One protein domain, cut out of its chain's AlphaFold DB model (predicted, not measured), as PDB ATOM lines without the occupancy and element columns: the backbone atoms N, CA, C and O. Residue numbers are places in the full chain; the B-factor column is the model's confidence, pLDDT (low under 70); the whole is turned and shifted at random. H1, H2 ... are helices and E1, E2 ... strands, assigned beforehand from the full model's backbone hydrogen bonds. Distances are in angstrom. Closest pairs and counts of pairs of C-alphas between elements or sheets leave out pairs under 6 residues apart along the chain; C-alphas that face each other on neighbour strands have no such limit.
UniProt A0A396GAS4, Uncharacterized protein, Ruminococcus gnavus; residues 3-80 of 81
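Overview. This is residues 3 to 80 of the 81 residues of an uncharacterized protein of Ruminococcus gnavus (UniProt A0A396GAS4). A two-stranded hairpin, E1 and E2, and one long helix, H3, make the two arms of an open V, joined at its closed end by residues 51 to 56; the short helix H2 lies to one side of the gap and touches H3 through residues 59 to 63 of H3, while the short helix H1 packs on E2. The far part of the helical arm, residues 67 to 80, sticks out with nothing packed on it, and at the other edge of the model residues 3 to 4 pair with E1. The printed part has 78 residues with three named helices and two named strands, in the order H1, H2, E1, E2, H3; the sheet has the order E1, E2 and is antiparallel, and the class is mixed, helices and strands. The whole is loose, with a radius of gyration of the C-alphas of 15.1 A, and the C-alphas span 40 by 35 by 20 A.

Arrangement. Residues 3 to 4, too short a stretch to bear a name, pair antiparallel with residues 37 to 38 of E1, which is residues 34 to 39. H1, residues 11 to 17, is apart from E1. H1 comes nearer to E2, residues 45 to 50: there are 5 pairs of C-alphas within 8 A, and the closest C-alphas, those of Leu 17 and Glu 47, are 7.1 A apart. H2, residues 20 to 27, follows after a tight link of 2 residues, yet H1 and H2 are apart. H2 is also apart from E2. E1 and E2 form a hairpin through a tight link of 5 residues; they are antiparallel neighbours, with 159 degrees between their N-to-C directions. Among the C-alphas that face each other are 35 and 49, 4.6 A apart. N 38 and O 46, at 2.9 A, and N 50 and O 34, at 2.8 A, are within hydrogen-bond range. H3, residues 57 to 78, touches H2 with residues 59 to 63 alone. The closest C-alphas of these two helices, those of Leu 26 and Phe 59, are 6.1 A apart. Their lines stand at a steep tilt of 55 degrees, and they run opposite ways. H3 is apart from H1 and from E1. In H2 and H3 every pair of O i and N i+4 is within hydrogen-bond range; in H1 it is 2 of 3 pairs.

Along the chain. The printed part begins at Glu 3, with its C-alpha at (-18.003, 27.556, 50.062). H1, from Leu 11 to Leu 17, begins with C-alpha 11 at (-34.655, 27.937, 54.203) and is 10.2 A long from first to last C-alpha. H2, from Arg 20 to Thr 27, measures 10.4 A in the same way. E1, from Glu 34 to Arg 39, is 17.1 A long, and E2, from Leu 45 to Tyr 50, is 16.8 A. H3, from Lys 57 to Ala 78, is the longest helix with 22 residues and 31.6 A; it ends with C-alpha 78 at (-22.800, 62.556, 51.144).

Size, cuts and confidence. The two C-alphas farthest apart, those of Glu 7 and Leu 79, are 43.8 A from each other. Residues 67 to 80, of which 67 to 78 belong to H3, stand free; the body without them has 64 residues and spans 35 by 22 by 20 A. The printed part has no cut. No link is long: H2 to E1 and E2 to H3 are short links of 6 residues each. The mean pLDDT of the printed part is 87.1, and it is under 70 at residue 18, residue 20 and residues 53 to 54.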
ATOM      1  N   GLU A   3     -16.928  27.941  50.986       94.75
ATOM      2  CA  GLU A   3     -18.003  27.556  50.062       94.75
ATOM      3  C   GLU A   3     -18.896  26.479  50.699       94.75
ATOM      4  O   GLU A   3     -18.402  25.544  51.342       94.75
ATOM      5  N   ILE A   4     -20.208  26.617  50.533       94.81
ATOM      6  CA  ILE A   4     -21.220  25.684  51.038       94.81
ATOM      7  C   ILE A   4     -22.197  25.312  49.924       94.81
ATOM      8  O   ILE A   4     -22.403  26.071  48.975       94.81
ATOM      9  N   LYS A   5     -22.834  24.141  50.034       93.44
ATOM     10  CA  LYS A   5     -23.865  23.742  49.073       93.44
ATOM     11  C   LYS A   5     -25.183  24.423  49.403       93.44
ATOM     12  O   LYS A   5     -25.503  24.665  50.563       93.44
ATOM     13  N   ARG A   6     -26.003  24.644  48.373       89.25
ATOM     14  CA  ARG A   6     -27.354  25.197  48.526       89.25
ATOM     15  C   ARG A   6     -28.228  24.385  49.488       89.25
ATOM     16  O   ARG A   6     -29.028  24.967  50.214       89.25
ATOM     17  N   GLU A   7     -28.094  23.064  49.463       92.62
ATOM     18  CA  GLU A   7     -28.858  22.110  50.284       92.62
ATOM     19  C   GLU A   7     -28.559  22.242  51.784       92.62
ATOM     20  O   GLU A   7     -29.427  21.960  52.605       92.62
ATOM     21  N   ASP A   8     -27.366  22.730  52.131       92.50
ATOM     22  CA  ASP A   8     -26.914  22.905  53.515       92.50
ATOM     23  C   ASP A   8     -27.391  24.241  54.124       92.50
ATOM     24  O   ASP A   8     -27.150  24.521  55.297       92.50
ATOM     25  N   ILE A   9     -28.058  25.089  53.331       90.69
ATOM     26  CA  ILE A   9     -28.560  26.397  53.756       90.69
ATOM     27  C   ILE A   9     -29.988  26.249  54.280       90.69
ATOM     28  O   ILE A   9     -30.893  25.840  53.545       90.69
ATOM     29  N   LEU A  10     -30.211  26.671  55.527       91.12
ATOM     30  CA  LEU A  10     -31.548  26.732  56.118       91.12
ATOM     31  C   LEU A  10     -32.462  27.635  55.282       91.12
ATOM     32  O   LEU A  10     -32.072  28.731  54.882       91.12
ATOM     33  N   LEU A  11     -33.710  27.208  55.058       86.94
ATOM     34  CA  LEU A  11     -34.655  27.937  54.203       86.94
ATOM     35  C   LEU A  11     -34.800  29.415  54.608       86.94
ATOM     36  O   LEU A  11     -34.689  30.288  53.755       86.94
ATOM     37  N   GLY A  12     -34.942  29.694  55.907       86.75
ATOM     38  CA  GLY A  12     -35.074  31.065  56.411       86.75
ATOM     39  C   GLY A  12     -33.803  31.920  56.298       86.75
ATOM     40  O   GLY A  12     -33.896  33.143  56.325       86.75
ATOM     41  N   GLU A  13     -32.615  31.318  56.166       87.00
ATOM     42  CA  GLU A  13     -31.386  32.055  55.828       87.00
ATOM     43  C   GLU A  13     -31.345  32.365  54.332       87.00
ATOM     44  O   GLU A  13     -31.044  33.488  53.932       87.00
ATOM     45  N   TYR A  14     -31.695  31.381  53.504       84.62
ATOM     46  CA  TYR A  14     -31.736  31.548  52.058       84.62
ATOM     47  C   TYR A  14     -32.749  32.615  51.626       84.62
ATOM     48  O   TYR A  14     -32.473  33.408  50.737       84.62
ATOM     49  N   GLU A  15     -33.911  32.681  52.273       82.38
ATOM     50  CA  GLU A  15     -34.922  33.704  51.983       82.38
ATOM     51  C   GLU A  15     -34.436  35.131  52.285       82.38
ATOM     52  O   GLU A  15     -34.891  36.067  51.637       82.38
ATOM     53  N   LYS A  16     -33.479  35.307  53.209       82.56
ATOM     54  CA  LYS A  16     -32.896  36.621  53.539       82.56
ATOM     55  C   LYS A  16     -31.862  37.101  52.527       82.56
ATOM     56  O   LYS A  16     -31.771  38.301  52.303       82.56
ATOM     57  N   LEU A  17     -31.113  36.186  51.904       76.19
ATOM     58  CA  LEU A  17     -30.304  36.514  50.720       76.19
ATOM     59  C   LEU A  17     -31.185  37.037  49.584       76.19
ATOM     60  O   LEU A  17     -30.768  37.830  48.741       76.19
ATOM     61  N   TYR A  18     -32.404  36.510  49.521       64.56
ATOM     62  CA  TYR A  18     -33.175  36.525  48.309       64.56
ATOM     63  C   TYR A  18     -34.104  37.735  48.249       64.56
ATOM     64  O   TYR A  18     -35.296  37.660  48.545       64.56
ATOM     65  N   CYS A  19     -33.596  38.837  47.699       71.88
ATOM     66  CA  CYS A  19     -34.448  39.817  47.025       71.88
ATOM     67  C   CYS A  19     -34.956  39.225  45.698       71.88
ATOM     68  O   CYS A  19     -34.611  39.697  44.612       71.88
ATOM     69  N   ARG A  20     -35.785  38.172  45.802       69.94
ATOM     70  CA  ARG A  20     -36.301  37.348  44.699       69.94
ATOM     71  C   ARG A  20     -36.689  38.171  43.488       69.94
ATOM     72  O   ARG A  20     -36.235  37.913  42.384       69.94
ATOM     73  N   ASN A  21     -37.517  39.177  43.732       78.50
ATOM     74  CA  ASN A  21     -38.135  39.966  42.682       78.50
ATOM     75  C   ASN A  21     -37.097  40.790  41.915       78.50
ATOM     76  O   ASN A  21     -37.205  40.919  40.700       78.50
ATOM     77  N   VAL A  22     -36.088  41.321  42.609       80.31
ATOM     78  CA  VAL A  22     -35.007  42.100  41.990       80.31
ATOM     79  C   VAL A  22     -34.099  41.174  41.197       80.31
ATOM     80  O   VAL A  22     -33.827  41.437  40.030       80.31
ATOM     81  N   TYR A  23     -33.690  40.059  41.800       80.56
ATOM     82  CA  TYR A  23     -32.845  39.076  41.138       80.56
ATOM     83  C   TYR A  23     -33.517  38.501  39.884       80.56
ATOM     84  O   TYR A  23     -32.956  38.569  38.793       80.56
ATOM     85  N   GLU A  24     -34.757  38.017  40.005       83.00
ATOM     86  CA  GLU A  24     -35.539  37.499  38.880       83.00
ATOM     87  C   GLU A  24     -35.768  38.563  37.804       83.00
ATOM     88  O   GLU A  24     -35.714  38.244  36.617       83.00
ATOM     89  N   TYR A  25     -35.995  39.823  38.188       84.44
ATOM     90  CA  TYR A  25     -36.120  40.928  37.240       84.44
ATOM     91  C   TYR A  25     -34.823  41.159  36.458       84.44
ATOM     92  O   TYR A  25     -34.857  41.264  35.228       84.44
ATOM     93  N   LEU A  26     -33.683  41.192  37.153       83.06
ATOM     94  CA  LEU A  26     -32.372  41.347  36.532       83.06
ATOM     95  C   LEU A  26     -32.118  40.198  35.555       83.06
ATOM     96  O   LEU A  26     -31.932  40.434  34.359       83.06
ATOM     97  N   THR A  27     -32.229  38.955  36.025       83.50
ATOM     98  CA  THR A  27     -31.808  37.754  35.292       83.50
ATOM     99  C   THR A  27     -32.890  37.138  34.399       83.50
ATOM    100  O   THR A  27     -32.672  36.058  33.848       83.50
ATOM    101  N   ARG A  28     -34.065  37.770  34.231       83.50
ATOM    102  CA  ARG A  28     -35.252  37.170  33.571       83.50
ATOM    103  C   ARG A  28     -34.961  36.524  32.215       83.50
ATOM    104  O   ARG A  28     -35.470  35.445  31.926       83.50
ATOM    105  N   ASN A  29     -34.128  37.183  31.414       83.62
ATOM    106  CA  ASN A  29     -33.725  36.731  30.077       83.62
ATOM    107  C   ASN A  29     -32.242  36.329  30.019       83.62
ATOM    108  O   ASN A  29     -31.712  36.084  28.942       83.62
ATOM    109  N   ASN A  30     -31.565  36.298  31.168       83.88
ATOM    110  CA  ASN A  30     -30.127  36.095  31.276       83.88
ATOM    111  C   ASN A  30     -29.816  35.430  32.622       83.88
ATOM    112  O   ASN A  30     -29.380  36.090  33.563       83.88
ATOM    113  N   LYS A  31     -30.133  34.135  32.741       84.00
ATOM    114  CA  LYS A  31     -29.850  33.367  33.961       84.00
ATOM    115  C   LYS A  31     -28.333  33.252  34.168       84.00
ATOM    116  O   LYS A  31     -27.614  33.140  33.171       84.00
ATOM    117  N   PRO A  32     -27.851  33.249  35.423       86.06
ATOM    118  CA  PRO A  32     -26.440  32.988  35.694       86.06
ATOM    119  C   PRO A  32     -26.038  31.611  35.157       86.06
ATOM    120  O   PRO A  32     -26.846  30.677  35.135       86.06
ATOM    121  N   GLN A  33     -24.785  31.472  34.739       87.56
ATOM    122  CA  GLN A  33     -24.232  30.174  34.353       87.56
ATOM    123  C   GLN A  33     -23.825  29.355  35.578       87.56
ATOM    124  O   GLN A  33     -23.894  28.129  35.544       87.56
ATOM    125  N   GLU A  34     -23.413  30.029  36.650       89.56
ATOM    126  CA  GLU A  34     -23.025  29.404  37.906       89.56
ATOM    127  C   GLU A  34     -23.505  30.256  39.082       89.56
ATOM    128  O   GLU A  34     -23.480  31.487  39.028       89.56
ATOM    129  N   GLN A  35     -23.936  29.591  40.151       89.25
ATOM    130  CA  GLN A  35     -24.366  30.221  41.391       89.25
ATOM    131  C   GLN A  35     -23.712  29.484  42.555       89.25
ATOM    132  O   GLN A  35     -23.891  28.274  42.708       89.25
ATOM    133  N   LYS A  36     -22.926  30.214  43.345       92.94
ATOM    134  CA  LYS A  36     -22.174  29.690  44.489       92.94
ATOM    135  C   LYS A  36     -22.596  30.385  45.768       92.94
ATOM    136  O   LYS A  36     -22.972  31.556  45.754       92.94
ATOM    137  N   TYR A  37     -22.478  29.661  46.873       93.38
ATOM    138  CA  TYR A  37     -22.834  30.152  48.194       93.38
ATOM    139  C   TYR A  37     -21.642  30.036  49.124       93.38
ATOM    140  O   TYR A  37     -20.933  29.030  49.125       93.38
ATOM    141  N   TYR A  38     -21.444  31.059  49.940       93.56
ATOM    142  CA  TYR A  38     -20.339  31.124  50.877       93.56
ATOM    143  C   TYR A  38     -20.853  31.471  52.262       93.56
ATOM    144  O   TYR A  38     -21.808  32.230  52.416       93.56
ATOM    145  N   ARG A  39     -20.194  30.916  53.275       93.50
ATOM    146  CA  ARG A  39     -20.309  31.390  54.647       93.50
ATOM    147  C   ARG A  39     -19.051  32.166  55.003       93.50
ATOM    148  O   ARG A  39     -17.933  31.660  54.835       93.50
ATOM    149  N   THR A  40     -19.219  33.404  55.426       91.19
ATOM    150  CA  THR A  40     -18.136  34.237  55.949       91.19
ATOM    151  C   THR A  40     -17.749  33.778  57.355       91.19
ATOM    152  O   THR A  40     -18.417  32.939  57.965       91.19
ATOM    153  N   ASP A  41     -16.621  34.276  57.856       90.75
ATOM    154  CA  ASP A  41     -16.072  33.834  59.145       90.75
ATOM    155  C   ASP A  41     -16.886  34.359  60.347       90.75
ATOM    156  O   ASP A  41     -16.851  33.763  61.419       90.75
ATOM    157  N   ASP A  42     -17.676  35.417  60.147       92.00
ATOM    158  CA  ASP A  42     -18.684  35.951  61.075       92.00
ATOM    159  C   ASP A  42     -20.070  35.287  60.931       92.00
ATOM    160  O   ASP A  42     -21.000  35.617  61.664       92.00
ATOM    161  N   GLY A  43     -20.204  34.299  60.040       88.31
ATOM    162  CA  GLY A  43     -21.411  33.488  59.884       88.31
ATOM    163  C   GLY A  43     -22.442  34.041  58.900       88.31
ATOM    164  O   GLY A  43     -23.475  33.394  58.707       88.31
ATOM    165  N   GLU A  44     -22.175  35.172  58.244       89.69
ATOM    166  CA  GLU A  44     -23.042  35.668  57.178       89.69
ATOM    167  C   GLU A  44     -23.056  34.725  55.973       89.69
ATOM    168  O   GLU A  44     -22.091  34.034  55.630       89.69
ATOM    169  N   LEU A  45     -24.203  34.705  55.308       90.88
ATOM    170  CA  LEU A  45     -24.412  33.942  54.098       90.88
ATOM    171  C   LEU A  45     -24.298  34.875  52.897       90.88
ATOM    172  O   LEU A  45     -24.963  35.903  52.848       90.88
ATOM    173  N   TRP A  46     -23.470  34.489  51.933       89.94
ATOM    174  CA  TRP A  46     -23.210  35.237  50.711       89.94
ATOM    175  C   TRP A  46     -23.572  34.392  49.491       89.94
ATOM    176  O   TRP A  46     -23.349  33.179  49.467       89.94
ATOM    177  N   GLU A  47     -24.108  35.047  48.466       90.00
ATOM    178  CA  GLU A  47     -24.456  34.456  47.177       90.00
ATOM    179  C   GLU A  47     -23.666  35.152  46.068       90.00
ATOM    180  O   GLU A  47     -23.638  36.379  45.989       90.00
ATOM    181  N   ILE A  48     -23.035  34.367  45.197       88.12
ATOM    182  CA  ILE A  48     -22.301  34.874  44.036       88.12
ATOM    183  C   ILE A  48     -22.884  34.240  42.777       88.12
ATOM    184  O   ILE A  48     -22.886  33.018  42.626       88.12
ATOM    185  N   SER A  49     -23.366  35.087  41.867       86.69
ATOM    186  CA  SER A  49     -23.863  34.699  40.545       86.69
ATOM    187  C   SER A  49     -22.843  35.072  39.471       86.69
ATOM    188  O   SER A  49     -22.468  36.238  39.356       86.69
ATOM    189  N   TYR A  50     -22.405  34.099  38.674       85.88
ATOM    190  CA  TYR A  50     -21.429  34.306  37.606       85.88
ATOM    191  C   TYR A  50     -22.112  34.420  36.243       85.88
ATOM    192  O   TYR A  50     -22.864  33.528  35.833       85.88
ATOM    193  N   PHE A  51     -21.781  35.499  35.528       82.19
ATOM    194  CA  PHE A  51     -22.235  35.798  34.174       82.19
ATOM    195  C   PHE A  51     -21.023  35.813  33.222       82.19
ATOM    196  O   PHE A  51     -20.320  36.808  33.099       82.19
ATOM    197  N   HIS A  52     -20.693  34.686  32.581       74.88
ATOM    198  CA  HIS A  52     -19.460  34.552  31.775       74.88
ATOM    199  C   HIS A  52     -19.555  35.222  30.391       74.88
ATOM    200  O   HIS A  52     -19.598  34.539  29.367       74.88
ATOM    201  N   GLY A  53     -19.616  36.558  30.344       66.06
ATOM    202  CA  GLY A  53     -19.497  37.352  29.109       66.06
ATOM    203  C   GLY A  53     -20.590  37.112  28.058       66.06
ATOM    204  O   GLY A  53     -20.469  37.564  26.924       66.06
ATOM    205  N   LYS A  54     -21.658  36.392  28.419       65.81
ATOM    206  CA  LYS A  54     -22.862  36.173  27.602       65.81
ATOM    207  C   LYS A  54     -24.036  36.979  28.140       65.81
ATOM    208  O   LYS A  54     -25.155  36.483  28.184       65.81
ATOM    209  N   GLU A  55     -23.765  38.177  28.631       72.81
ATOM    210  CA  GLU A  55     -24.796  39.052  29.168       72.81
ATOM    211  C   GLU A  55     -25.639  39.605  28.019       72.81
ATOM    212  O   GLU A  55     -25.113  40.149  27.046       72.81
ATOM    213  N   SER A  56     -26.959  39.439  28.106       81.69
ATOM    214  CA  SER A  56     -27.869  40.085  27.164       81.69
ATOM    215  C   SER A  56     -27.765  41.608  27.292       81.69
ATOM    216  O   SER A  56     -27.478  42.144  28.367       81.69
ATOM    217  N   LYS A  57     -28.046  42.330  26.202       86.75
ATOM    218  CA  LYS A  57     -28.069  43.797  26.221       86.75
ATOM    219  C   LYS A  57     -29.015  44.325  27.307       86.75
ATOM    220  O   LYS A  57     -28.658  45.256  28.020       86.75
ATOM    221  N   GLU A  58     -30.180  43.697  27.484       88.06
ATOM    222  CA  GLU A  58     -31.134  44.120  28.514       88.06
ATOM    223  C   GLU A  58     -30.621  43.872  29.939       88.06
ATOM    224  O   GLU A  58     -30.970  44.621  30.847       88.06
ATOM    225  N   PHE A  59     -29.811  42.829  30.162       86.69
ATOM    226  CA  PHE A  59     -29.185  42.594  31.465       86.69
ATOM    227  C   PHE A  59     -28.201  43.720  31.807       86.69
ATOM    228  O   PHE A  59     -28.299  44.307  32.884       86.69
ATOM    229  N   ALA A  60     -27.328  44.077  30.860       86.56
ATOM    230  CA  ALA A  60     -26.375  45.174  31.026       86.56
ATOM    231  C   ALA A  60     -27.073  46.528  31.267       86.56
ATOM    232  O   ALA A  60     -26.646  47.307  32.121       86.56
ATOM    233  N   GLU A  61     -28.180  46.797  30.567       90.06
ATOM    234  CA  GLU A  61     -28.990  48.007  30.771       90.06
ATOM    235  C   GLU A  61     -29.615  48.064  32.174       90.06
ATOM    236  O   GLU A  61     -29.578  49.111  32.823       90.06
ATOM    237  N   ARG A  62     -30.156  46.946  32.678       89.38
ATOM    238  CA  ARG A  62     -30.722  46.890  34.037       89.38
ATOM    239  C   ARG A  62     -29.648  47.056  35.110       89.38
ATOM    240  O   ARG A  62     -29.891  47.762  36.085       89.38
ATOM    241  N   LEU A  63     -28.475  46.448  34.922       86.62
ATOM    242  CA  LEU A  63     -27.348  46.610  35.841       86.62
ATOM    243  C   LEU A  63     -26.882  48.073  35.881       86.62
ATOM    244  O   LEU A  63     -26.784  48.654  36.958       86.62
ATOM    245  N   SER A  64     -26.734  48.704  34.712       89.25
ATOM    246  CA  SER A  64     -26.373  50.127  34.603       89.25
ATOM    247  C   SER A  64     -27.387  51.043  35.304       89.25
ATOM    248  O   SER A  64     -27.014  52.044  35.917       89.25
ATOM    249  N   ALA A  65     -28.683  50.714  35.240       91.06
ATOM    250  CA  ALA A  65     -29.723  51.468  35.938       91.06
ATOM    251  C   ALA A  65     -29.596  51.359  37.469       91.06
ATOM    252  O   ALA A  65     -29.783  52.358  38.164       91.06
ATOM    253  N   LEU A  66     -29.249  50.178  37.995       89.19
ATOM    254  CA  LEU A  66     -29.000  49.994  39.426       89.19
ATOM    255  C   LEU A  66     -27.761  50.759  39.894       89.19
ATOM    256  O   LEU A  66     -27.835  51.461  40.897       89.19
ATOM    257  N   GLU A  67     -26.661  50.698  39.142       90.31
ATOM    258  CA  GLU A  67     -25.444  51.466  39.442       90.31
ATOM    259  C   GLU A  67     -25.710  52.976  39.448       90.31
ATOM    260  O   GLU A  67     -25.238  53.703  40.323       90.31
ATOM    261  N   TYR A  68     -26.518  53.460  38.500       94.00
ATOM    262  CA  TYR A  68     -26.936  54.857  38.465       94.00
ATOM    263  C   TYR A  68     -27.742  55.255  39.710       94.00
ATOM    264  O   TYR A  68     -27.496  56.322  40.277       94.00
ATOM    265  N   LEU A  69     -28.693  54.420  40.142       93.88
ATOM    266  CA  LEU A  69     -29.493  54.673  41.342       93.88
ATOM    267  C   LEU A  69     -28.640  54.635  42.613       93.88
ATOM    268  O   LEU A  69     -28.767  55.542  43.432       93.88
ATOM    269  N   GLN A  70     -27.734  53.662  42.742       92.94
ATOM    270  CA  GLN A  70     -26.800  53.593  43.867       92.94
ATOM    271  C   GLN A  70     -25.972  54.875  43.956       92.94
ATOM    272  O   GLN A  70     -25.953  55.530  44.988       92.94
ATOM    273  N   LYS A  71     -25.411  55.330  42.830       94.75
ATOM    274  CA  LYS A  71     -24.650  56.582  42.788       94.75
ATOM    275  C   LYS A  71     -25.476  57.798  43.215       94.75
ATOM    276  O   LYS A  71     -24.934  58.747  43.774       94.75
ATOM    277  N   LYS A  72     -26.781  57.821  42.926       94.69
ATOM    278  CA  LYS A  72     -27.672  58.895  43.393       94.69
ATOM    279  C   LYS A  72     -27.883  58.845  44.901       94.69
ATOM    280  O   LYS A  72     -27.907  59.912  45.508       94.69
ATOM    281  N   ILE A  73     -28.016  57.649  45.466       95.62
ATOM    282  CA  ILE A  73     -28.111  57.434  46.913       95.62
ATOM    283  C   ILE A  73     -26.814  57.885  47.584       95.62
ATOM    284  O   ILE A  73     -26.874  58.757  48.442       95.62
ATOM    285  N   ASP A  74     -25.654  57.434  47.100       94.44
ATOM    286  CA  ASP A  74     -24.346  57.818  47.651       94.44
ATOM    287  C   ASP A  74     -24.154  59.346  47.663       94.44
ATOM    288  O   ASP A  74     -23.629  59.924  48.613       94.44
ATOM    289  N   ILE A  75     -24.599  60.031  46.600       94.69
ATOM    290  CA  ILE A  75     -24.561  61.498  46.523       94.69
ATOM    291  C   ILE A  75     -25.511  62.133  47.546       94.69
ATOM    292  O   ILE A  75     -25.149  63.139  48.151       94.69
ATOM    293  N   ALA A  76     -26.720  61.597  47.715       95.94
ATOM    294  CA  ALA A  76     -27.685  62.115  48.682       95.94
ATOM    295  C   ALA A  76     -27.157  61.974  50.119       95.94
ATOM    296  O   ALA A  76     -27.131  62.964  50.850       95.94
ATOM    297  N   GLU A  77     -26.625  60.799  50.465       94.38
ATOM    298  CA  GLU A  77     -26.015  60.520  51.768       94.38
ATOM    299  C   GLU A  77     -24.809  61.435  52.034       94.38
ATOM    300  O   GLU A  77     -24.688  62.018  53.111       94.38
ATOM    301  N   ALA A  78     -23.945  61.646  51.033       94.00
ATOM    302  CA  ALA A  78     -22.800  62.556  51.144       94.00
ATOM    303  C   ALA A  78     -23.208  64.024  51.374       94.00
ATOM    304  O   ALA A  78     -22.434  64.805  51.929       94.00
ATOM    305  N   LEU A  79     -24.415  64.405  50.945       94.50
ATOM    306  CA  LEU A  79     -25.001  65.725  51.175       94.50
ATOM    307  C   LEU A  79     -25.823  65.801  52.477       94.50
ATOM    308  O   LEU A  79     -26.322  66.877  52.804       94.50
ATOM    309  N   GLY A  80     -25.929  64.702  53.230       89.44
ATOM    310  CA  GLY A  80     -26.634  64.632  54.510       89.44
ATOM    311  C   GLY A  80     -28.154  64.478  54.402       89.44
ATOM    312  O   GLY A  80     -28.852  64.883  55.333       89.44
TER     313      GLY A  80